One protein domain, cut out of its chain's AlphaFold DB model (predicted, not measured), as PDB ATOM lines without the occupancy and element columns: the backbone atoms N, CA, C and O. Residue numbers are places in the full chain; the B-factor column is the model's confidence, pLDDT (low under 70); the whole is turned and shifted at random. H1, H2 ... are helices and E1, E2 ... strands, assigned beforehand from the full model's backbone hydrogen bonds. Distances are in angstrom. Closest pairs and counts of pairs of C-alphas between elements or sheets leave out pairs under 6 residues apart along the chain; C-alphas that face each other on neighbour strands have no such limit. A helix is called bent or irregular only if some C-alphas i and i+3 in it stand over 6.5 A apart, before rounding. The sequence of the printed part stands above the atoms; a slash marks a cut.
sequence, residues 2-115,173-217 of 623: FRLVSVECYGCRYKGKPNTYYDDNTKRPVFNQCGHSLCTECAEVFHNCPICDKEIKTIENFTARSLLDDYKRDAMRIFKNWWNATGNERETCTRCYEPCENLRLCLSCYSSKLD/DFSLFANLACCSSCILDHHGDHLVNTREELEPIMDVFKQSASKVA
ATOM      1  N   PHE A   2     316.326 541.139 395.283       72.12
ATOM      2  CA  PHE A   2     315.607 539.910 394.908       72.12
ATOM      3  C   PHE A   2     316.074 539.331 393.572       72.12
ATOM      4  O   PHE A   2     316.192 538.114 393.434       72.12
ATOM      5  N   ARG A   3     316.484 540.202 392.639       75.81
ATOM      6  CA  ARG A   3     317.095 539.807 391.359       75.81
ATOM      7  C   ARG A   3     318.314 538.884 391.488       75.81
ATOM      8  O   ARG A   3     318.652 538.213 390.529       75.81
ATOM      9  N   LEU A   4     318.973 538.816 392.649       74.31
ATOM     10  CA  LEU A   4     320.131 537.939 392.859       74.31
ATOM     11  C   LEU A   4     319.781 536.458 392.744       74.31
ATOM     12  O   LEU A   4     320.603 535.678 392.280       74.31
ATOM     13  N   VAL A   5     318.566 536.066 393.135       75.88
ATOM     14  CA  VAL A   5     318.137 534.660 393.082       75.88
ATOM     15  C   VAL A   5     318.071 534.149 391.647       75.88
ATOM     16  O   VAL A   5     318.172 532.949 391.423       75.88
ATOM     17  N   SER A   6     318.017 535.046 390.660       79.25
ATOM     18  CA  SER A   6     318.053 534.672 389.253       79.25
ATOM     19  C   SER A   6     319.361 533.967 388.860       79.25
ATOM     20  O   SER A   6     319.382 533.250 387.868       79.25
ATOM     21  N   VAL A   7     320.458 534.119 389.616       84.56
ATOM     22  CA  VAL A   7     321.709 533.382 389.350       84.56
ATOM     23  C   VAL A   7     321.678 531.932 389.859       84.56
ATOM     24  O   VAL A   7     322.565 531.151 389.515       84.56
ATOM     25  N   GLU A   8     320.659 531.554 390.640       88.31
ATOM     26  CA  GLU A   8     320.484 530.224 391.227       88.31
ATOM     27  C   GLU A   8     319.308 529.458 390.604       88.31
ATOM     28  O   GLU A   8     318.213 529.973 390.398       88.31
ATOM     29  N   CYS A   9     319.497 528.159 390.398       89.62
ATOM     30  CA  CYS A   9     318.424 527.230 390.088       89.62
ATOM     31  C   CYS A   9     317.713 526.785 391.374       89.62
ATOM     32  O   CYS A   9     318.263 526.008 392.167       89.62
ATOM     33  N   TYR A  10     316.443 527.173 391.532       88.25
ATOM     34  CA  TYR A  10     315.623 526.742 392.670       88.25
ATOM     35  C   TYR A  10     315.473 525.216 392.744       88.25
ATOM     36  O   TYR A  10     315.479 524.650 393.830       88.25
ATOM     37  N   GLY A  11     315.413 524.511 391.607       90.06
ATOM     38  CA  GLY A  11     315.340 523.045 391.593       90.06
ATOM     39  C   GLY A  11     316.581 522.367 392.188       90.06
ATOM     40  O   GLY A  11     316.465 521.368 392.898       90.06
ATOM     41  N   CYS A  12     317.771 522.926 391.950       91.19
ATOM     42  CA  CYS A  12     319.010 522.442 392.563       91.19
ATOM     43  C   CYS A  12     319.004 522.696 394.072       91.19
ATOM     44  O   CYS A  12     319.366 521.806 394.842       91.19
ATOM     45  N   ARG A  13     318.544 523.884 394.483       87.88
ATOM     46  CA  ARG A  13     318.407 524.268 395.891       87.88
ATOM     47  C   ARG A  13     317.412 523.376 396.630       87.88
ATOM     48  O   ARG A  13     317.741 522.859 397.689       87.88
ATOM     49  N   TYR A  14     316.252 523.118 396.028       87.44
ATOM     50  CA  TYR A  14     315.211 522.236 396.558       87.44
ATOM     51  C   TYR A  14     315.726 520.812 396.814       87.44
ATOM     52  O   TYR A  14     315.369 520.188 397.804       87.44
ATOM     53  N   LYS A  15     316.617 520.303 395.951       88.38
ATOM     54  CA  LYS A  15     317.268 518.992 396.128       88.38
ATOM     55  C   LYS A  15     318.474 519.005 397.075       88.38
ATOM     56  O   LYS A  15     319.123 517.974 397.218       88.38
ATOM     57  N   GLY A  16     318.830 520.152 397.654       86.56
ATOM     58  CA  GLY A  16     320.025 520.290 398.488       86.56
ATOM     59  C   GLY A  16     321.339 520.072 397.727       86.56
ATOM     60  O   GLY A  16     322.316 519.609 398.315       86.56
ATOM     61  N   LYS A  17     321.389 520.360 396.414       87.25
ATOM     62  CA  LYS A  17     322.638 520.233 395.643       87.25
ATOM     63  C   LYS A  17     323.681 521.249 396.153       87.25
ATOM     64  O   LYS A  17     323.331 522.415 396.320       87.25
ATOM     65  N   PRO A  18     324.969 520.868 396.293       82.94
ATOM     66  CA  PRO A  18     326.022 521.775 396.770       82.94
ATOM     67  C   PRO A  18     326.257 523.012 395.891       82.94
ATOM     68  O   PRO A  18     326.595 524.072 396.401       82.94
ATOM     69  N   ASN A  19     326.088 522.881 394.571       86.56
ATOM     70  CA  ASN A  19     326.173 523.995 393.629       86.56
ATOM     71  C   ASN A  19     324.790 524.242 393.013       86.56
ATOM     72  O   ASN A  19     324.267 523.385 392.292       86.56
ATOM     73  N   THR A  20     324.224 525.415 393.272       89.81
ATOM     74  CA  THR A  20     322.908 525.845 392.786       89.81
ATOM     75  C   THR A  20     322.992 526.818 391.614       89.81
ATOM     76  O   THR A  20     321.973 527.040 390.967       89.81
ATOM     77  N   TYR A  21     324.168 527.366 391.304       89.88
ATOM     78  CA  TYR A  21     324.332 528.408 390.294       89.88
ATOM     79  C   TYR A  21     324.201 527.862 388.872       89.88
ATOM     80  O   TYR A  21     324.607 526.731 388.584       89.88
ATOM     81  N   TYR A  22     323.624 528.676 387.989       87.38
ATOM     82  CA  TYR A  22     323.567 528.380 386.561       87.38
ATOM     83  C   TYR A  22     324.965 528.426 385.923       87.38
ATOM     84  O   TYR A  22     325.813 529.221 386.325       87.38
ATOM     85  N   ASP A  23     325.174 527.611 384.892       82.44
ATOM     86  CA  ASP A  23     326.366 527.627 384.036       82.44
ATOM     87  C   ASP A  23     325.968 527.564 382.550       82.44
ATOM     88  O   ASP A  23     324.777 527.551 382.215       82.44
ATOM     89  N   ASP A  24     326.957 527.587 381.656       79.62
ATOM     90  CA  ASP A  24     326.731 527.592 380.205       79.62
ATOM     91  C   ASP A  24     326.590 526.185 379.603       79.62
ATOM     92  O   ASP A  24     326.210 526.048 378.441       79.62
ATOM     93  N   ASN A  25     326.850 525.141 380.395       77.94
ATOM     94  CA  ASN A  25     326.926 523.760 379.941       77.94
ATOM     95  C   ASN A  25     325.771 522.929 380.519       77.94
ATOM     96  O   ASN A  25     324.703 522.824 379.915       77.94
ATOM     97  N   THR A  26     325.980 522.308 381.682       77.44
ATOM     98  CA  THR A  26     325.069 521.307 382.247       77.44
ATOM     99  C   THR A  26     323.947 521.934 383.063       77.44
ATOM    100  O   THR A  26     322.892 521.325 383.232       77.44
ATOM    101  N   LYS A  27     324.117 523.176 383.526       85.69
ATOM    102  CA  LYS A  27     323.106 523.932 384.267       85.69
ATOM    103  C   LYS A  27     322.679 525.181 383.519       85.69
ATOM    104  O   LYS A  27     322.558 526.252 384.114       85.69
ATOM    105  N   ARG A  28     322.387 525.045 382.230       86.62
ATOM    106  CA  ARG A  28     321.833 526.150 381.449       86.62
ATOM    107  C   ARG A  28     320.429 526.512 381.957       86.62
ATOM    108  O   ARG A  28     319.632 525.602 382.195       86.62
ATOM    109  N   PRO A  29     320.089 527.803 382.134       86.94
ATOM    110  CA  PRO A  29     318.751 528.199 382.547       86.94
ATOM    111  C   PRO A  29     317.734 527.958 381.426       86.94
ATOM    112  O   PRO A  29     317.928 528.365 380.274       86.94
ATOM    113  N   VAL A  30     316.626 527.323 381.789       87.50
ATOM    114  CA  VAL A  30     315.435 527.110 380.967       87.50
ATOM    115  C   VAL A  30     314.219 527.657 381.702       87.50
ATOM    116  O   VAL A  30     314.144 527.594 382.931       87.50
ATOM    117  N   PHE A  31     313.274 528.210 380.951       86.44
ATOM    118  CA  PHE A  31     312.056 528.795 381.500       86.44
ATOM    119  C   PHE A  31     310.897 527.850 381.268       86.44
ATOM    120  O   PHE A  31     310.835 527.195 380.233       86.44
ATOM    121  N   ASN A  32     309.986 527.775 382.225       85.06
ATOM    122  CA  ASN A  32     308.785 526.959 382.105       85.06
ATOM    123  C   ASN A  32     307.586 527.827 381.704       85.06
ATOM    124  O   ASN A  32     307.597 529.035 381.928       85.06
ATOM    125  N   GLN A  33     306.510 527.218 381.204       83.19
ATOM    126  CA  GLN A  33     305.233 527.906 380.948       83.19
ATOM    127  C   GLN A  33     304.697 528.651 382.178       83.19
ATOM    128  O   GLN A  33     304.010 529.658 382.052       83.19
ATOM    129  N   CYS A  34     305.033 528.184 383.384       79.12
ATOM    130  CA  CYS A  34     304.683 528.868 384.624       79.12
ATOM    131  C   CYS A  34     305.526 530.126 384.918       79.12
ATOM    132  O   CYS A  34     305.315 530.745 385.955       79.12
ATOM    133  N   GLY A  35     306.473 530.486 384.046       77.44
ATOM    134  CA  GLY A  35     307.337 531.664 384.146       77.44
ATOM    135  C   GLY A  35     308.628 531.450 384.940       77.44
ATOM    136  O   GLY A  35     309.582 532.195 384.738       77.44
ATOM    137  N   HIS A  36     308.703 530.422 385.792       83.38
ATOM    138  CA  HIS A  36     309.881 530.160 386.623       83.38
ATOM    139  C   HIS A  36     311.041 529.532 385.846       83.38
ATOM    140  O   HIS A  36     310.828 528.673 384.982       83.38
ATOM    141  N   SER A  37     312.269 529.890 386.230       85.62
ATOM    142  CA  SER A  37     313.492 529.312 385.680       85.62
ATOM    143  C   SER A  37     313.970 528.089 386.470       85.62
ATOM    144  O   SER A  37     314.012 528.074 387.699       85.62
ATOM    145  N   LEU A  38     314.402 527.056 385.753       89.50
ATOM    146  CA  LEU A  38     315.126 525.891 386.271       89.50
ATOM    147  C   LEU A  38     316.380 525.680 385.427       89.50
ATOM    148  O   LEU A  38     316.531 526.295 384.380       89.50
ATOM    149  N   CYS A  39     317.321 524.853 385.876       90.38
ATOM    150  CA  CYS A  39     318.398 524.414 384.993       90.38
ATOM    151  C   CYS A  39     317.920 523.236 384.137       90.38
ATOM    152  O   CYS A  39     316.986 522.541 384.541       90.38
ATOM    153  N   THR A  40     318.571 522.997 383.001       89.75
ATOM    154  CA  THR A  40     318.319 521.856 382.102       89.75
ATOM    155  C   THR A  40     318.178 520.533 382.861       89.75
ATOM    156  O   THR A  40     317.127 519.907 382.790       89.75
ATOM    157  N   GLU A  41     319.146 520.188 383.719       92.00
ATOM    158  CA  GLU A  41     319.078 518.980 384.564       92.00
ATOM    159  C   GLU A  41     317.838 518.931 385.478       92.00
ATOM    160  O   GLU A  41     317.328 517.863 385.799       92.00
ATOM    161  N   CYS A  42     317.376 520.072 385.995       92.19
ATOM    162  CA  CYS A  42     316.210 520.093 386.878       92.19
ATOM    163  C   CYS A  42     314.905 520.008 386.090       92.19
ATOM    164  O   CYS A  42     313.990 519.331 386.545       92.19
ATOM    165  N   ALA A  43     314.823 520.663 384.934       90.06
ATOM    166  CA  ALA A  43     313.646 520.602 384.076       90.06
ATOM    167  C   ALA A  43     313.387 519.186 383.542       90.06
ATOM    168  O   ALA A  43     312.234 518.818 383.364       90.06
ATOM    169  N   GLU A  44     314.433 518.378 383.349       88.69
ATOM    170  CA  GLU A  44     314.297 516.973 382.937       88.69
ATOM    171  C   GLU A  44     313.832 516.049 384.069       88.69
ATOM    172  O   GLU A  44     313.154 515.055 383.819       88.69
ATOM    173  N   VAL A  45     314.197 516.346 385.322       90.38
ATOM    174  CA  VAL A  45     313.912 515.442 386.450       90.38
ATOM    175  C   VAL A  45     312.608 515.782 387.171       90.38
ATOM    176  O   VAL A  45     311.977 514.901 387.750       90.38
ATOM    177  N   PHE A  46     312.217 517.052 387.212       90.88
ATOM    178  CA  PHE A  46     310.969 517.448 387.853       90.88
ATOM    179  C   PHE A  46     309.801 517.331 386.869       90.88
ATOM    180  O   PHE A  46     309.847 517.896 385.784       90.88
ATOM    181  N   HIS A  47     308.727 516.648 387.280       90.12
ATOM    182  CA  HIS A  47     307.470 516.643 386.524       90.12
ATOM    183  C   HIS A  47     306.680 517.945 386.740       90.12
ATOM    184  O   HIS A  47     306.208 518.565 385.789       90.12
ATOM    185  N   ASN A  48     306.628 518.404 387.994       91.94
ATOM    186  CA  ASN A  48     306.005 519.663 388.391       91.94
ATOM    187  C   ASN A  48     307.054 520.674 388.855       91.94
ATOM    188  O   ASN A  48     308.070 520.327 389.461       91.94
ATOM    189  N   CYS A  49     306.787 521.954 388.610       87.75
ATOM    190  CA  CYS A  49     307.643 523.054 389.014       87.75
ATOM    191  C   CYS A  49     307.777 523.087 390.548       87.75
ATOM    192  O   CYS A  49     306.777 523.308 391.229       87.75
ATOM    193  N   PRO A  50     308.989 522.993 391.126       87.44
ATOM    194  CA  PRO A  50     309.164 522.996 392.583       87.44
ATOM    195  C   PRO A  50     308.739 524.322 393.246       87.44
ATOM    196  O   PRO A  50     308.545 524.380 394.459       87.44
ATOM    197  N   ILE A  51     308.553 525.390 392.461       84.12
ATOM    198  CA  ILE A  51     308.143 526.713 392.945       84.12
ATOM    199  C   ILE A  51     306.617 526.860 392.997       84.12
ATOM    200  O   ILE A  51     306.094 527.385 393.976       84.12
ATOM    201  N   CYS A  52     305.868 526.370 392.003       82.88
ATOM    202  CA  CYS A  52     304.412 526.592 391.910       82.88
ATOM    203  C   CYS A  52     303.568 525.346 391.620       82.88
ATOM    204  O   CYS A  52     302.365 525.478 391.436       82.88
ATOM    205  N   ASP A  53     304.193 524.172 391.570       85.81
ATOM    206  CA  ASP A  53     303.574 522.856 391.360       85.81
ATOM    207  C   ASP A  53     302.809 522.675 390.031       85.81
ATOM    208  O   ASP A  53     302.107 521.694 389.822       85.81
ATOM    209  N   LYS A  54     302.975 523.600 389.078       86.94
ATOM    210  CA  LYS A  54     302.463 523.441 387.708       86.94
ATOM    211  C   LYS A  54     303.365 522.512 386.894       86.94
ATOM    212  O   LYS A  54     304.583 522.568 387.056       86.94
ATOM    213  N   GLU A  55     302.776 521.736 385.988       90.25
ATOM    214  CA  GLU A  55     303.492 520.861 385.047       90.25
ATOM    215  C   GLU A  55     304.632 521.612 384.332       90.25
ATOM    216  O   GLU A  55     304.473 522.756 383.884       90.25
ATOM    217  N   ILE A  56     305.802 520.979 384.237       89.25
ATOM    218  CA  ILE A  56     306.964 521.549 383.559       89.25
ATOM    219  C   ILE A  56     306.834 521.348 382.052       89.25
ATOM    220  O   ILE A  56     306.925 520.243 381.525       89.25
ATOM    221  N   LYS A  57     306.676 522.470 381.351       87.31
ATOM    222  CA  LYS A  57     306.805 522.585 379.896       87.31
ATOM    223  C   LYS A  57     307.758 523.730 379.603       87.31
ATOM    224  O   LYS A  57     307.455 524.872 379.954       87.31
ATOM    225  N   THR A  58     308.918 523.424 379.031       85.62
ATOM    226  CA  THR A  58     309.953 524.424 378.761       85.62
ATOM    227  C   THR A  58     309.547 525.339 377.603       85.62
ATOM    228  O   THR A  58     308.926 524.910 376.634       85.62
ATOM    229  N   ILE A  59     309.882 526.621 377.720       84.94
ATOM    230  CA  ILE A  59     309.656 527.666 376.722       84.94
ATOM    231  C   ILE A  59     310.938 528.473 376.518       84.94
ATOM    232  O   ILE A  59     311.789 528.573 377.409       84.94
ATOM    233  N   GLU A  60     311.069 529.090 375.347       77.12
ATOM    234  CA  GLU A  60     312.137 530.052 375.095       77.12
ATOM    235  C   GLU A  60     311.713 531.453 375.537       77.12
ATOM    236  O   GLU A  60     310.760 532.024 375.018       77.12
ATOM    237  N   ASN A  61     312.447 532.019 376.496       77.44
ATOM    238  CA  ASN A  61     312.314 533.412 376.907       77.44
ATOM    239  C   ASN A  61     313.666 534.108 376.715       77.44
ATOM    240  O   ASN A  61     314.547 534.032 377.573       77.44
ATOM    241  N   PHE A  62     313.851 534.730 375.547       77.88
ATOM    242  CA  PHE A  62     315.117 535.362 375.164       77.88
ATOM    243  C   PHE A  62     315.467 536.563 376.047       77.88
ATOM    244  O   PHE A  62     316.633 536.720 376.399       77.88
ATOM    245  N   THR A  63     314.477 537.357 376.461       75.62
ATOM    246  CA  THR A  63     314.670 538.513 377.350       75.62
ATOM    247  C   THR A  63     315.199 538.071 378.709       75.62
ATOM    248  O   THR A  63     316.234 538.549 379.171       75.62
ATOM    249  N   ALA A  64     314.541 537.086 379.320       74.06
ATOM    250  CA  ALA A  64     314.962 536.544 380.602       74.06
ATOM    251  C   ALA A  64     316.312 535.817 380.503       74.06
ATOM    252  O   ALA A  64     317.152 535.949 381.388       74.06
ATOM    253  N   ARG A  65     316.563 535.093 379.403       78.25
ATOM    254  CA  ARG A  65     317.860 534.452 379.140       78.25
ATOM    255  C   ARG A  65     318.981 535.485 379.015       78.25
ATOM    256  O   ARG A  65     320.002 535.317 379.669       78.25
ATOM    257  N   SER A  66     318.770 536.564 378.259       80.81
ATOM    258  CA  SER A  66     319.745 537.652 378.121       80.81
ATOM    259  C   SER A  66     320.070 538.284 379.471       80.81
ATOM    260  O   SER A  66     321.238 538.466 379.801       80.81
ATOM    261  N   LEU A  67     319.046 538.548 380.285       76.44
ATOM    262  CA  LEU A  67     319.209 539.089 381.631       76.44
ATOM    263  C   LEU A  67     320.055 538.155 382.519       76.44
ATOM    264  O   LEU A  67     320.969 538.602 383.211       76.44
ATOM    265  N   LEU A  68     319.769 536.850 382.495       77.31
ATOM    266  CA  LEU A  68     320.535 535.856 383.248       77.31
ATOM    267  C   LEU A  68     321.982 535.758 382.773       77.31
ATOM    268  O   LEU A  68     322.891 535.696 383.598       77.31
ATOM    269  N   ASP A  69     322.202 535.751 381.463       78.12
ATOM    270  CA  ASP A  69     323.540 535.669 380.887       78.12
ATOM    271  C   ASP A  69     324.360 536.928 381.207       78.12
ATOM    272  O   ASP A  69     325.550 536.819 381.495       78.12
ATOM    273  N   ASP A  70     323.735 538.105 381.276       80.00
ATOM    274  CA  ASP A  70     324.387 539.333 381.739       80.00
ATOM    275  C   ASP A  70     324.788 539.256 383.216       80.00
ATOM    276  O   ASP A  70     325.878 539.699 383.595       80.00
ATOM    277  N   TYR A  71     323.938 538.680 384.065       75.06
ATOM    278  CA  TYR A  71     324.254 538.493 385.478       75.06
ATOM    279  C   TYR A  71     325.401 537.498 385.685       75.06
ATOM    280  O   TYR A  71     326.307 537.755 386.479       75.06
ATOM    281  N   LYS A  72     325.437 536.407 384.920       75.62
ATOM    282  CA  LYS A  72     326.500 535.400 385.043       75.62
ATOM    283  C   LYS A  72     327.903 535.933 384.737       75.62
ATOM    284  O   LYS A  72     328.881 535.389 385.243       75.62
ATOM    285  N   ARG A  73     328.015 536.972 383.901       76.81
ATOM    286  CA  ARG A  73     329.305 537.456 383.375       76.81
ATOM    287  C   ARG A  73     330.196 538.128 384.417       76.81
ATOM    288  O   ARG A  73     331.413 538.088 384.268       76.81
ATOM    289  N   ASP A  74     329.625 538.735 385.456       84.19
ATOM    290  CA  ASP A  74     330.389 539.567 386.390       84.19
ATOM    291  C   ASP A  74     329.837 539.467 387.822       84.19
ATOM    292  O   ASP A  74     328.965 540.243 388.234       84.19
ATOM    293  N   ALA A  75     330.345 538.495 388.592       87.81
ATOM    294  CA  ALA A  75     329.916 538.294 389.975       87.81
ATOM    295  C   ALA A  75     330.327 539.452 390.885       87.81
ATOM    296  O   ALA A  75     329.637 539.737 391.864       87.81
ATOM    297  N   MET A  76     331.408 540.154 390.552       89.75
ATOM    298  CA  MET A  76     331.847 541.305 391.322       89.75
ATOM    299  C   MET A  76     330.892 542.485 391.155       89.75
ATOM    300  O   MET A  76     330.486 543.100 392.142       89.75
ATOM    301  N   ARG A  77     330.458 542.778 389.924       87.75
ATOM    302  CA  ARG A  77     329.407 543.773 389.668       87.75
ATOM    303  C   ARG A  77     328.132 543.440 390.432       87.75
ATOM    304  O   ARG A  77     327.540 544.329 391.037       87.75
ATOM    305  N   ILE A  78     327.727 542.169 390.444       86.06
ATOM    306  CA  ILE A  78     326.568 541.715 391.222       86.06
ATOM    307  C   ILE A  78     326.762 541.969 392.714       86.06
ATOM    308  O   ILE A  78     325.875 542.533 393.357       86.06
ATOM    309  N   PHE A  79     327.918 541.584 393.253       88.81
ATOM    310  CA  PHE A  79     328.229 541.770 394.661       88.81
ATOM    311  C   PHE A  79     328.222 543.254 395.049       88.81
ATOM    312  O   PHE A  79     327.572 543.620 396.024       88.81
ATOM    313  N   LYS A  80     328.850 544.130 394.256       88.31
ATOM    314  CA  LYS A  80     328.840 545.585 394.477       88.31
ATOM    315  C   LYS A  80     327.440 546.177 394.427       88.31
ATOM    316  O   LYS A  80     327.087 546.979 395.283       88.31
ATOM    317  N   ASN A  81     326.639 545.774 393.443       84.38
ATOM    318  CA  ASN A  81     325.257 546.232 393.331       84.38
ATOM    319  C   ASN A  81     324.437 545.808 394.552       84.38
ATOM    320  O   ASN A  81     323.601 546.568 395.017       84.38
ATOM    321  N   TRP A  82     324.672 544.606 395.084       86.38
ATOM    322  CA  TRP A  82     324.056 544.173 396.335       86.38
ATOM    323  C   TRP A  82     324.557 544.982 397.537       86.38
ATOM    324  O   TRP A  82     323.743 545.469 398.314       86.38
ATOM    325  N   TRP A  83     325.871 545.164 397.671       85.69
ATOM    326  CA  TRP A  83     326.485 545.894 398.782       85.69
ATOM    327  C   TRP A  83     326.028 547.359 398.840       85.69
ATOM    328  O   TRP A  83     325.774 547.908 399.915       85.69
ATOM    329  N   ASN A  84     325.857 547.986 397.676       82.56
ATOM    330  CA  ASN A  84     325.401 549.367 397.536       82.56
ATOM    331  C   ASN A  84     323.881 549.543 397.596       82.56
ATOM    332  O   ASN A  84     323.420 550.678 397.717       82.56
ATOM    333  N   ALA A  85     323.114 548.450 397.593       77.38
ATOM    334  CA  ALA A  85     321.663 548.526 397.602       77.38
ATOM    335  C   ALA A  85     321.133 549.117 398.914       77.38
ATOM    336  O   ALA A  85     321.342 548.580 400.002       77.38
ATOM    337  N   THR A  86     320.368 550.200 398.796       66.19
ATOM    338  CA  THR A  86     319.667 550.840 399.925       66.19
ATOM    339  C   THR A  86     318.273 550.255 400.175       66.19
ATOM    340  O   THR A  86     317.627 550.601 401.159       66.19
ATOM    341  N   GLY A  87     317.806 549.348 399.306       62.25
ATOM    342  CA  GLY A  87     316.496 548.690 399.403       62.25
ATOM    343  C   GLY A  87     315.341 549.415 398.697       62.25
ATOM    344  O   GLY A  87     314.251 548.861 398.638       62.25
ATOM    345  N   ASN A  88     315.582 550.599 398.123       61.97
ATOM    346  CA  ASN A  88     314.602 551.368 397.330       61.97
ATOM    347  C   ASN A  88     314.879 551.324 395.813       61.97
ATOM    348  O   ASN A  88     314.322 552.103 395.044       61.97
ATOM    349  N   GLU A  89     315.794 550.463 395.377       68.75
ATOM    350  CA  GLU A  89     316.151 550.332 393.964       68.75
ATOM    351  C   GLU A  89     315.090 549.543 393.194       68.75
ATOM    352  O   GLU A  89     314.415 548.679 393.752       68.75
ATOM    353  N   ARG A  90     314.985 549.792 391.884       78.62
ATOM    354  CA  ARG A  90     314.126 548.987 391.011       78.62
ATOM    355  C   ARG A  90     314.604 547.536 390.983       78.62
ATOM    356  O   ARG A  90     315.765 547.252 390.677       78.62
ATOM    357  N   GLU A  91     313.687 546.621 391.255       80.12
ATOM    358  CA  GLU A  91     313.887 545.177 391.171       80.12
ATOM    359  C   GLU A  91     313.300 544.637 389.869       80.12
ATOM    360  O   GLU A  91     312.515 545.306 389.208       80.12
ATOM    361  N   THR A  92     313.666 543.421 389.474       81.00
ATOM    362  CA  THR A  92     313.122 542.802 388.260       81.00
ATOM    363  C   THR A  92     311.891 541.970 388.599       81.00
ATOM    364  O   THR A  92     311.957 541.084 389.449       81.00
ATOM    365  N   CYS A  93     310.777 542.219 387.913       82.50
ATOM    366  CA  CYS A  93     309.582 541.384 388.013       82.50
ATOM    367  C   CYS A  93     309.858 539.969 387.477       82.50
ATOM    368  O   CYS A  93     310.311 539.822 386.345       82.50
ATOM    369  N   THR A  94     309.516 538.918 388.228       78.31
ATOM    370  CA  THR A  94     309.769 537.522 387.805       78.31
ATOM    371  C   THR A  94     308.869 537.044 386.665       78.31
ATOM    372  O   THR A  94     309.138 536.007 386.062       78.31
ATOM    373  N   ARG A  95     307.796 537.786 386.351       79.38
ATOM    374  CA  ARG A  95     306.866 537.458 385.260       79.38
ATOM    375  C   ARG A  95     307.189 538.188 383.962       79.38
ATOM    376  O   ARG A  95     307.341 537.537 382.934       79.38
ATOM    377  N   CYS A  96     307.280 539.519 383.997       81.25
ATOM    378  CA  CYS A  96     307.525 540.324 382.794       81.25
ATOM    379  C   CYS A  96     308.995 540.685 382.566       81.25
ATOM    380  O   CYS A  96     309.319 541.166 381.489       81.25
ATOM    381  N   TYR A  97     309.880 540.448 383.540       78.75
ATOM    382  CA  TYR A  97     311.311 540.771 383.470       78.75
ATOM    383  C   TYR A  97     311.638 542.267 383.333       78.75
ATOM    384  O   TYR A  97     312.803 542.627 383.166       78.75
ATOM    385  N   GLU A  98     310.643 543.138 383.514       83.50
ATOM    386  CA  GLU A  98     310.826 544.587 383.552       83.50
ATOM    387  C   GLU A  98     311.197 545.086 384.961       83.50
ATOM    388  O   GLU A  98     310.762 544.501 385.966       83.50
ATOM    389  N   PRO A  99     311.981 546.177 385.068       82.75
ATOM    390  CA  PRO A  99     312.259 546.835 386.340       82.75
ATOM    391  C   PRO A  99     310.994 547.436 386.976       82.75
ATOM    392  O   PRO A  99     310.249 548.166 386.323       82.75
ATOM    393  N   CYS A 100     310.778 547.214 388.271       83.62
ATOM    394  CA  CYS A 100     309.681 547.786 389.044       83.62
ATOM    395  C   CYS A 100     310.130 548.241 390.439       83.62
ATOM    396  O   CYS A 100     311.071 547.709 391.021       83.62
ATOM    397  N   GLU A 101     309.444 549.243 390.987       76.62
ATOM    398  CA  GLU A 101     309.764 549.812 392.309       76.62
ATOM    399  C   GLU A 101     309.125 549.029 393.460       76.62
ATOM    400  O   GLU A 101     309.619 549.059 394.580       76.62
ATOM    401  N   ASN A 102     308.035 548.307 393.187       77.19
ATOM    402  CA  ASN A 102     307.295 547.560 394.196       77.19
ATOM    403  C   ASN A 102     307.040 546.135 393.704       77.19
ATOM    404  O   ASN A 102     306.219 545.909 392.810       77.19
ATOM    405  N   LEU A 103     307.748 545.179 394.307       82.38
ATOM    406  CA  LEU A 103     307.449 543.761 394.170       82.38
ATOM    407  C   LEU A 103     306.345 543.368 395.151       82.38
ATOM    408  O   LEU A 103     306.322 543.782 396.310       82.38
ATOM    409  N   ARG A 104     305.418 542.564 394.651       84.12
ATOM    410  CA  ARG A 104     304.227 542.104 395.346       84.12
ATOM    411  C   ARG A 104     304.141 540.582 395.232       84.12
ATOM    412  O   ARG A 104     304.621 539.989 394.269       84.12
ATOM    413  N   LEU A 105     303.496 539.960 396.201       86.25
ATOM    414  CA  LEU A 105     303.244 538.537 396.344       86.25
ATOM    415  C   LEU A 105     301.748 538.344 396.599       86.25
ATOM    416  O   LEU A 105     301.155 538.973 397.474       86.25
ATOM    417  N   CYS A 106     301.141 537.450 395.826       86.38
ATOM    418  CA  CYS A 106     299.753 537.048 396.017       86.38
ATOM    419  C   CYS A 106     299.662 536.034 397.168       86.38
ATOM    420  O   CYS A 106     299.930 534.847 396.979       86.38
ATOM    421  N   LEU A 107     299.290 536.498 398.361       84.31
ATOM    422  CA  LEU A 107     299.205 535.674 399.567       84.31
ATOM    423  C   LEU A 107     298.158 534.565 399.405       84.31
ATOM    424  O   LEU A 107     298.423 533.416 399.752       84.31
ATOM    425  N   SER A 108     297.013 534.861 398.777       82.81
ATOM    426  CA  SER A 108     295.955 533.870 398.530       82.81
ATOM    427  C   SER A 108     296.456 532.654 397.743       82.81
ATOM    428  O   SER A 108     296.200 531.517 398.148       82.81
ATOM    429  N   CYS A 109     297.203 532.878 396.654       80.50
ATOM    430  CA  CYS A 109     297.719 531.804 395.799       80.50
ATOM    431  C   CYS A 109     298.808 530.960 396.457       80.50
ATOM    432  O   CYS A 109     298.976 529.801 396.082       80.50
ATOM    433  N   TYR A 110     299.556 531.536 397.396       80.06
ATOM    434  CA  TYR A 110     300.719 530.887 397.997       80.06
ATOM    435  C   TYR A 110     300.533 530.552 399.477       80.06
ATOM    436  O   TYR A 110     301.492 530.145 400.118       80.06
ATOM    437  N   SER A 111     299.305 530.638 399.997       78.31
ATOM    438  CA  SER A 111     298.955 530.297 401.387       78.31
ATOM    439  C   SER A 111     299.504 528.950 401.859       78.31
ATOM    440  O   SER A 111     299.982 528.860 402.978       78.31
ATOM    441  N   SER A 112     299.508 527.916 401.013       77.69
ATOM    442  CA  SER A 112     300.044 526.591 401.367       77.69
ATOM    443  C   SER A 112     301.573 526.523 401.481       77.69
ATOM    444  O   SER A 112     302.110 525.489 401.871       77.69
ATOM    445  N   LYS A 113     302.281 527.591 401.100       75.81
ATOM    446  CA  LYS A 113     303.750 527.696 401.113       75.81
ATOM    447  C   LYS A 113     304.260 528.820 402.017       75.81
ATOM    448  O   LYS A 113     305.451 529.126 401.978       75.81
ATOM    449  N   LEU A 114     303.365 529.468 402.759       76.25
ATOM    450  CA  LEU A 114     303.664 530.588 403.639       76.25
ATOM    451  C   LEU A 114     303.230 530.225 405.053       76.25
ATOM    452  O   LEU A 114     302.101 529.786 405.249       76.25
ATOM    453  N   ASP A 115     304.093 530.491 406.026       75.31
ATOM    454  CA  ASP A 115     303.683 530.505 407.426       75.31
ATOM    455  C   ASP A 115     303.213 531.925 407.736       75.31
ATOM    456  O   ASP A 115     303.968 532.877 407.540       75.31
ATOM    457  N   ASP A 173     310.593 531.767 402.763       80.94
ATOM    458  CA  ASP A 173     311.970 531.585 402.297       80.94
ATOM    459  C   ASP A 173     312.305 532.660 401.251       80.94
ATOM    460  O   ASP A 173     311.554 532.882 400.301       80.94
ATOM    461  N   PHE A 174     313.459 533.311 401.403       84.31
ATOM    462  CA  PHE A 174     313.884 534.396 400.515       84.31
ATOM    463  C   PHE A 174     313.895 533.985 399.039       84.31
ATOM    464  O   PHE A 174     313.466 534.750 398.178       84.31
ATOM    465  N   SER A 175     314.377 532.781 398.729       83.06
ATOM    466  CA  SER A 175     314.425 532.285 397.351       83.06
ATOM    467  C   SER A 175     313.037 531.975 396.821       83.06
ATOM    468  O   SER A 175     312.778 532.238 395.650       83.06
ATOM    469  N   LEU A 176     312.139 531.456 397.655       80.44
ATOM    470  CA  LEU A 176     310.745 531.287 397.273       80.44
ATOM    471  C   LEU A 176     310.105 532.650 396.964       80.44
ATOM    472  O   LEU A 176     309.598 532.836 395.860       80.44
ATOM    473  N   PHE A 177     310.219 533.629 397.868       84.62
ATOM    474  CA  PHE A 177     309.714 534.988 397.650       84.62
ATOM    475  C   PHE A 177     310.274 535.602 396.363       84.62
ATOM    476  O   PHE A 177     309.518 536.055 395.507       84.62
ATOM    477  N   ALA A 178     311.595 535.559 396.183       85.19
ATOM    478  CA  ALA A 178     312.273 536.142 395.031       85.19
ATOM    479  C   ALA A 178     311.893 535.494 393.691       85.19
ATOM    480  O   ALA A 178     312.067 536.130 392.660       85.19
ATOM    481  N   ASN A 179     311.387 534.255 393.686       83.06
ATOM    482  CA  ASN A 179     310.866 533.609 392.477       83.06
ATOM    483  C   ASN A 179     309.378 533.905 392.235       83.06
ATOM    484  O   ASN A 179     308.926 533.861 391.092       83.06
ATOM    485  N   LEU A 180     308.613 534.213 393.284       82.44
ATOM    486  CA  LEU A 180     307.165 534.419 393.206       82.44
ATOM    487  C   LEU A 180     306.754 535.889 393.062       82.44
ATOM    488  O   LEU A 180     305.675 536.177 392.538       82.44
ATOM    489  N   ALA A 181     307.587 536.813 393.536       84.75
ATOM    490  CA  ALA A 181     307.238 538.221 393.604       84.75
ATOM    491  C   ALA A 181     307.255 538.891 392.218       84.75
ATOM    492  O   ALA A 181     308.204 538.758 391.446       84.75
ATOM    493  N   CYS A 182     306.209 539.652 391.904       85.81
ATOM    494  CA  CYS A 182     306.038 540.321 390.614       85.81
ATOM    495  C   CYS A 182     305.504 541.753 390.774       85.81
ATOM    496  O   CYS A 182     305.145 542.177 391.871       85.81
ATOM    497  N   CYS A 183     305.530 542.544 389.699       86.31
ATOM    498  CA  CYS A 183     305.061 543.929 389.734       86.31
ATOM    499  C   CYS A 183     303.530 544.013 389.840       86.31
ATOM    500  O   CYS A 183     302.818 543.078 389.469       86.31
ATOM    501  N   SER A 184     303.026 545.161 390.301       81.38
ATOM    502  CA  SER A 184     301.588 545.398 390.481       81.38
ATOM    503  C   SER A 184     300.764 545.101 389.224       81.38
ATOM    504  O   SER A 184     299.734 544.452 389.339       81.38
ATOM    505  N   SER A 185     301.227 545.499 388.032       82.62
ATOM    506  CA  SER A 185     300.529 545.218 386.768       82.62
ATOM    507  C   SER A 185     300.381 543.713 386.525       82.62
ATOM    508  O   SER A 185     299.271 543.224 386.362       82.62
ATOM    509  N   CYS A 186     301.477 542.951 386.636       83.81
ATOM    510  CA  CYS A 186     301.443 541.496 386.469       83.81
ATOM    511  C   CYS A 186     300.601 540.773 387.526       83.81
ATOM    512  O   CYS A 186     300.149 539.655 387.281       83.81
ATOM    513  N   ILE A 187     300.433 541.354 388.714       81.12
ATOM    514  CA  ILE A 187     299.518 540.806 389.714       81.12
ATOM    515  C   ILE A 187     298.073 541.080 389.330       81.12
ATOM    516  O   ILE A 187     297.277 540.145 389.340       81.12
ATOM    517  N   LEU A 188     297.734 542.319 388.978       75.44
ATOM    518  CA  LEU A 188     296.360 542.711 388.656       75.44
ATOM    519  C   LEU A 188     295.798 541.915 387.473       75.44
ATOM    520  O   LEU A 188     294.669 541.441 387.552       75.44
ATOM    521  N   ASP A 189     296.618 541.657 386.452       71.56
ATOM    522  CA  ASP A 189     296.220 540.899 385.257       71.56
ATOM    523  C   ASP A 189     295.824 539.435 385.548       71.56
ATOM    524  O   ASP A 189     295.191 538.773 384.724       71.56
ATOM    525  N   HIS A 190     296.210 538.895 386.708       65.56
ATOM    526  CA  HIS A 190     296.046 537.476 387.033       65.56
ATOM    527  C   HIS A 190     295.388 537.197 388.392       65.56
ATOM    528  O   HIS A 190     295.049 536.045 388.666       65.56
ATOM    529  N   HIS A 191     295.249 538.209 389.253       68.25
ATOM    530  CA  HIS A 191     294.922 538.058 390.675       68.25
ATOM    531  C   HIS A 191     294.095 539.232 391.239       68.25
ATOM    532  O   HIS A 191     294.242 539.547 392.417       68.25
ATOM    533  N   GLY A 192     293.250 539.881 390.427       66.12
ATOM    534  CA  GLY A 192     292.486 541.080 390.820       66.12
ATOM    535  C   GLY A 192     291.699 540.962 392.137       66.12
ATOM    536  O   GLY A 192     291.699 541.908 392.918       66.12
ATOM    537  N   ASP A 193     291.135 539.783 392.425       74.88
ATOM    538  CA  ASP A 193     290.310 539.533 393.622       74.88
ATOM    539  C   ASP A 193     291.081 538.859 394.776       74.88
ATOM    540  O   ASP A 193     290.498 538.426 395.770       74.88
ATOM    541  N   HIS A 194     292.397 538.680 394.639       82.00
ATOM    542  CA  HIS A 194     293.205 537.976 395.631       82.00
ATOM    543  C   HIS A 194     293.882 538.939 396.610       82.00
ATOM    544  O   HIS A 194     294.234 540.068 396.274       82.00
ATOM    545  N   LEU A 195     294.171 538.436 397.810       83.38
ATOM    546  CA  LEU A 195     294.926 539.164 398.818       83.38
ATOM    547  C   LEU A 195     296.402 539.259 398.421       83.38
ATOM    548  O   LEU A 195     297.079 538.248 398.205       83.38
ATOM    549  N   VAL A 196     296.908 540.487 398.366       85.25
ATOM    550  CA  VAL A 196     298.284 540.818 397.979       85.25
ATOM    551  C   VAL A 196     298.961 541.585 399.109       85.25
ATOM    552  O   VAL A 196     298.341 542.454 399.735       85.25
ATOM    553  N   ASN A 197     300.237 541.285 399.358       83.25
ATOM    554  CA  ASN A 197     300.967 541.932 400.440       83.25
ATOM    555  C   ASN A 197     301.226 543.430 400.176       83.25
ATOM    556  O   ASN A 197     301.498 543.864 399.047       83.25
ATOM    557  N   THR A 198     301.214 544.228 401.239       78.12
ATOM    558  CA  THR A 198     301.647 545.629 401.202       78.12
ATOM    559  C   THR A 198     303.164 545.744 401.369       78.12
ATOM    560  O   THR A 198     303.880 544.759 401.551       78.12
ATOM    561  N   ARG A 199     303.677 546.973 401.225       74.94
ATOM    562  CA  ARG A 199     305.092 547.272 401.476       74.94
ATOM    563  C   ARG A 199     305.383 547.191 402.976       74.94
ATOM    564  O   ARG A 199     306.372 546.582 403.351       74.94
ATOM    565  N   GLU A 200     304.480 547.734 403.788       75.19
ATOM    566  CA  GLU A 200     304.521 547.701 405.255       75.19
ATOM    567  C   GLU A 200     304.611 546.259 405.782       75.19
ATOM    568  O   GLU A 200     305.440 545.965 406.631       75.19
ATOM    569  N   GLU A 201     303.853 545.323 405.201       78.38
ATOM    570  CA  GLU A 201     303.891 543.897 405.576       78.38
ATOM    571  C   GLU A 201     305.227 543.204 405.229       78.38
ATOM    572  O   GLU A 201     305.514 542.127 405.749       78.38
ATOM    573  N   LEU A 202     306.068 543.799 404.370       74.88
ATOM    574  CA  LEU A 202     307.414 543.292 404.068       74.88
ATOM    575  C   LEU A 202     308.493 543.869 404.981       74.88
ATOM    576  O   LEU A 202     309.517 543.216 405.175       74.88
ATOM    577  N   GLU A 203     308.303 545.074 405.522       73.19
ATOM    578  CA  GLU A 203     309.327 545.776 406.308       73.19
ATOM    579  C   GLU A 203     309.910 544.930 407.456       73.19
ATOM    580  O   GLU A 203     311.140 544.862 407.544       73.19
ATOM    581  N   PRO A 204     309.106 544.185 408.249       71.31
ATOM    582  CA  PRO A 204     309.620 543.359 409.343       71.31
ATOM    583  C   PRO A 204     310.580 542.244 408.903       71.31
ATOM    584  O   PRO A 204     311.412 541.798 409.690       71.31
ATOM    585  N   ILE A 205     310.481 541.776 407.653       72.69
ATOM    586  CA  ILE A 205     311.287 540.663 407.124       72.69
ATOM    587  C   ILE A 205     312.407 541.122 406.179       72.69
ATOM    588  O   ILE A 205     313.221 540.304 405.738       72.69
ATOM    589  N   MET A 206     312.509 542.425 405.888       74.06
ATOM    590  CA  MET A 206     313.488 542.957 404.932       74.06
ATOM    591  C   MET A 206     314.938 542.703 405.348       74.06
ATOM    592  O   MET A 206     315.768 542.401 404.491       74.06
ATOM    593  N   ASP A 207     315.266 542.783 406.637       72.06
ATOM    594  CA  ASP A 207     316.636 542.530 407.100       72.06
ATOM    595  C   ASP A 207     317.012 541.043 407.006       72.06
ATOM    596  O   ASP A 207     318.124 540.706 406.588       72.06
ATOM    597  N   VAL A 208     316.052 540.143 407.246       75.69
ATOM    598  CA  VAL A 208     316.213 538.695 407.013       75.69
ATOM    599  C   VAL A 208     316.443 538.409 405.525       75.69
ATOM    600  O   VAL A 208     317.282 537.577 405.158       75.69
ATOM    601  N   PHE A 209     315.747 539.127 404.641       79.62
ATOM    602  CA  PHE A 209     315.949 539.028 403.198       79.62
ATOM    603  C   PHE A 209     317.287 539.607 402.743       79.62
ATOM    604  O   PHE A 209     317.942 538.979 401.914       79.62
ATOM    605  N   LYS A 210     317.763 540.718 403.320       76.94
ATOM    606  CA  LYS A 210     319.118 541.241 403.060       76.94
ATOM    607  C   LYS A 210     320.196 540.239 403.460       76.94
ATOM    608  O   LYS A 210     321.120 539.999 402.681       76.94
ATOM    609  N   GLN A 211     320.051 539.603 404.621       77.69
ATOM    610  CA  GLN A 211     320.963 538.551 405.069       77.69
ATOM    611  C   GLN A 211     320.880 537.292 404.189       77.69
ATOM    612  O   GLN A 211     321.875 536.622 403.926       77.69
ATOM    613  N   SER A 212     319.696 536.934 403.704       83.94
ATOM    614  CA  SER A 212     319.551 535.789 402.798       83.94
ATOM    615  C   SER A 212     320.143 536.082 401.417       83.94
ATOM    616  O   SER A 212     320.829 535.238 400.840       83.94
ATOM    617  N   ALA A 213     319.954 537.304 400.924       85.56
ATOM    618  CA  ALA A 213     320.547 537.815 399.698       85.56
ATOM    619  C   ALA A 213     322.081 537.872 399.762       85.56
ATOM    620  O   ALA A 213     322.735 537.555 398.766       85.56
ATOM    621  N   SER A 214     322.666 538.199 400.926       85.75
ATOM    622  CA  SER A 214     324.125 538.205 401.112       85.75
ATOM    623  C   SER A 214     324.732 536.838 400.822       85.75
ATOM    624  O   SER A 214     325.755 536.750 400.150       85.75
ATOM    625  N   LYS A 215     324.073 535.759 401.267       86.88
ATOM    626  CA  LYS A 215     324.524 534.380 401.024       86.88
ATOM    627  C   LYS A 215     324.566 534.059 399.530       86.88
ATOM    628  O   LYS A 215     325.529 533.441 399.087       86.88
ATOM    629  N   VAL A 216     323.572 534.517 398.765       88.88
ATOM    630  CA  VAL A 216     323.516 534.329 397.304       88.88
ATOM    631  C   VAL A 216     324.622 535.126 396.609       88.88
ATOM    632  O   VAL A 216     325.376 534.558 395.823       88.88
ATOM    633  N   ALA A 217     324.771 536.417 396.929       89.44
ATOM    634  CA  ALA A 217     325.785 537.281 396.314       89.44
ATOM    635  C   ALA A 217     327.214 536.778 396.580       89.44
ATOM    636  O   ALA A 217     328.024 536.643 395.664       89.44
TER     637      ALA A 217
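AT A GLANCE: This is residues 2 to 115 and 173 to 217 of the 623 residues of the protein "RING-type domain-containing protein" of Caenorhabditis nigoni (UniProt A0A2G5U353). Two short helices, H1 and H7, meet at a right angle in the middle, with H4 and the last part of the long helix H9 packing on H1, and H5 on the end of H9. To one side of this core lies a small hairpin of strands, E1 and E2, with the short helices H2 and H3 near it; far from the hairpin, at the other end of the longest axis, are H6 and H8, which touch no helix, H6 reached from H5 by a long link of 22 residues and H8 following H7 after a tight link of 3 residues. The printed part has 159 residues with nine named helices and two named strands, in the order H1 H2 E1 E2 H3 H4 H5 H6 H7 H8 H9; the class is mostly helix, and the sheet, E1 - E2, is antiparallel. The whole is compact, with a radius of gyration of the C-alphas of 15.1 A, and spans 41 by 36 by 28 A.

HOW THE PARTS SIT: Begin at H1, residues 2 to 7, which shares the place of hub with H9, residues 200 to 217: each touches three helices. H1 touches H4, residues 62 to 72, about perpendicular at 86 degrees; their closest C-alphas, Ser 6 and Leu 68, are 6.6 A apart. It touches H7, residues 174 to 180, at 90 degrees, with the C-alphas of Phe 2 and Ala 178 closest at 5.0 A. Residues 213 to 217 of H9 touch H1 at a shallow tilt of 28 degrees, the same way; the closest C-alphas are Leu 4 and Val 216, 6.7 A. Go on to H2, residues 10 to 14, and find its Gly 11 with C-alpha 6.0 A from that of Leu 38, their closest pair, in E2, residues 37 to 39. E2 and E1, residues 29 to 32, form a hairpin: N 30 and O 38 are 2.8 A apart and N 38 and O 30 2.9 A, within hydrogen-bond range. H3, residues 40 to 45, follows E2 directly and is close to H2 but not clearly touching, with C-alphas 11 and 42 closest at 5.6 A. H5, residues 75 to 84, touches residues 214 to 217 of H9, opposite ways at a shallow tilt of 32 degrees, only just short of steep; C-alphas 79 and 217 are closest at 5.4 A. H6, residues 107 to 113, and H8, residues 184 to 191, are apart from each other. Every O i to N i+4 pair is within hydrogen-bond range in H2, H4, H5 and H7; the counts are 0 of 2 in H1, where 3 of 3 O i to N i+3 pairs are, 1 of 2 in H3, 1 of 3 in H6, where 2 of 4 O i to N i+3 pairs are, 3 of 4 in H8 and 8 of 14 in H9.

IN THESE COORDINATES: Find C-alpha 2 at (315.607, 539.910, 394.908), where H1 begins. E1 measures 10.1 A from first to last C-alpha, H4 15.1 A and H5 14.1 A. H9, 25.3 A long, runs from C-alpha 200 at (304.521, 547.701, 405.255) to C-alpha 217 at (325.785, 537.281, 396.314), with a kink of 53 degrees near residue 207. H9 is irregular, C-alphas 204 and 207 being 7.4 A apart, and so is H6, with C-alphas 109 and 112 at 8.0 A.

THE WHOLE: The C-alphas farthest apart are those of Asn 25 and Asp 193, 42.2 A. Residues 116 to 172 are not printed, and C-alphas 115 and 173 stand 9.8 A apart across the cut. The links from H2 to E1, H3 to H4 and H5 to H6 are long. Look for pLDDT under 70 at residues 86 to 89 and 190 to 192; the mean of the printed part is 81.9.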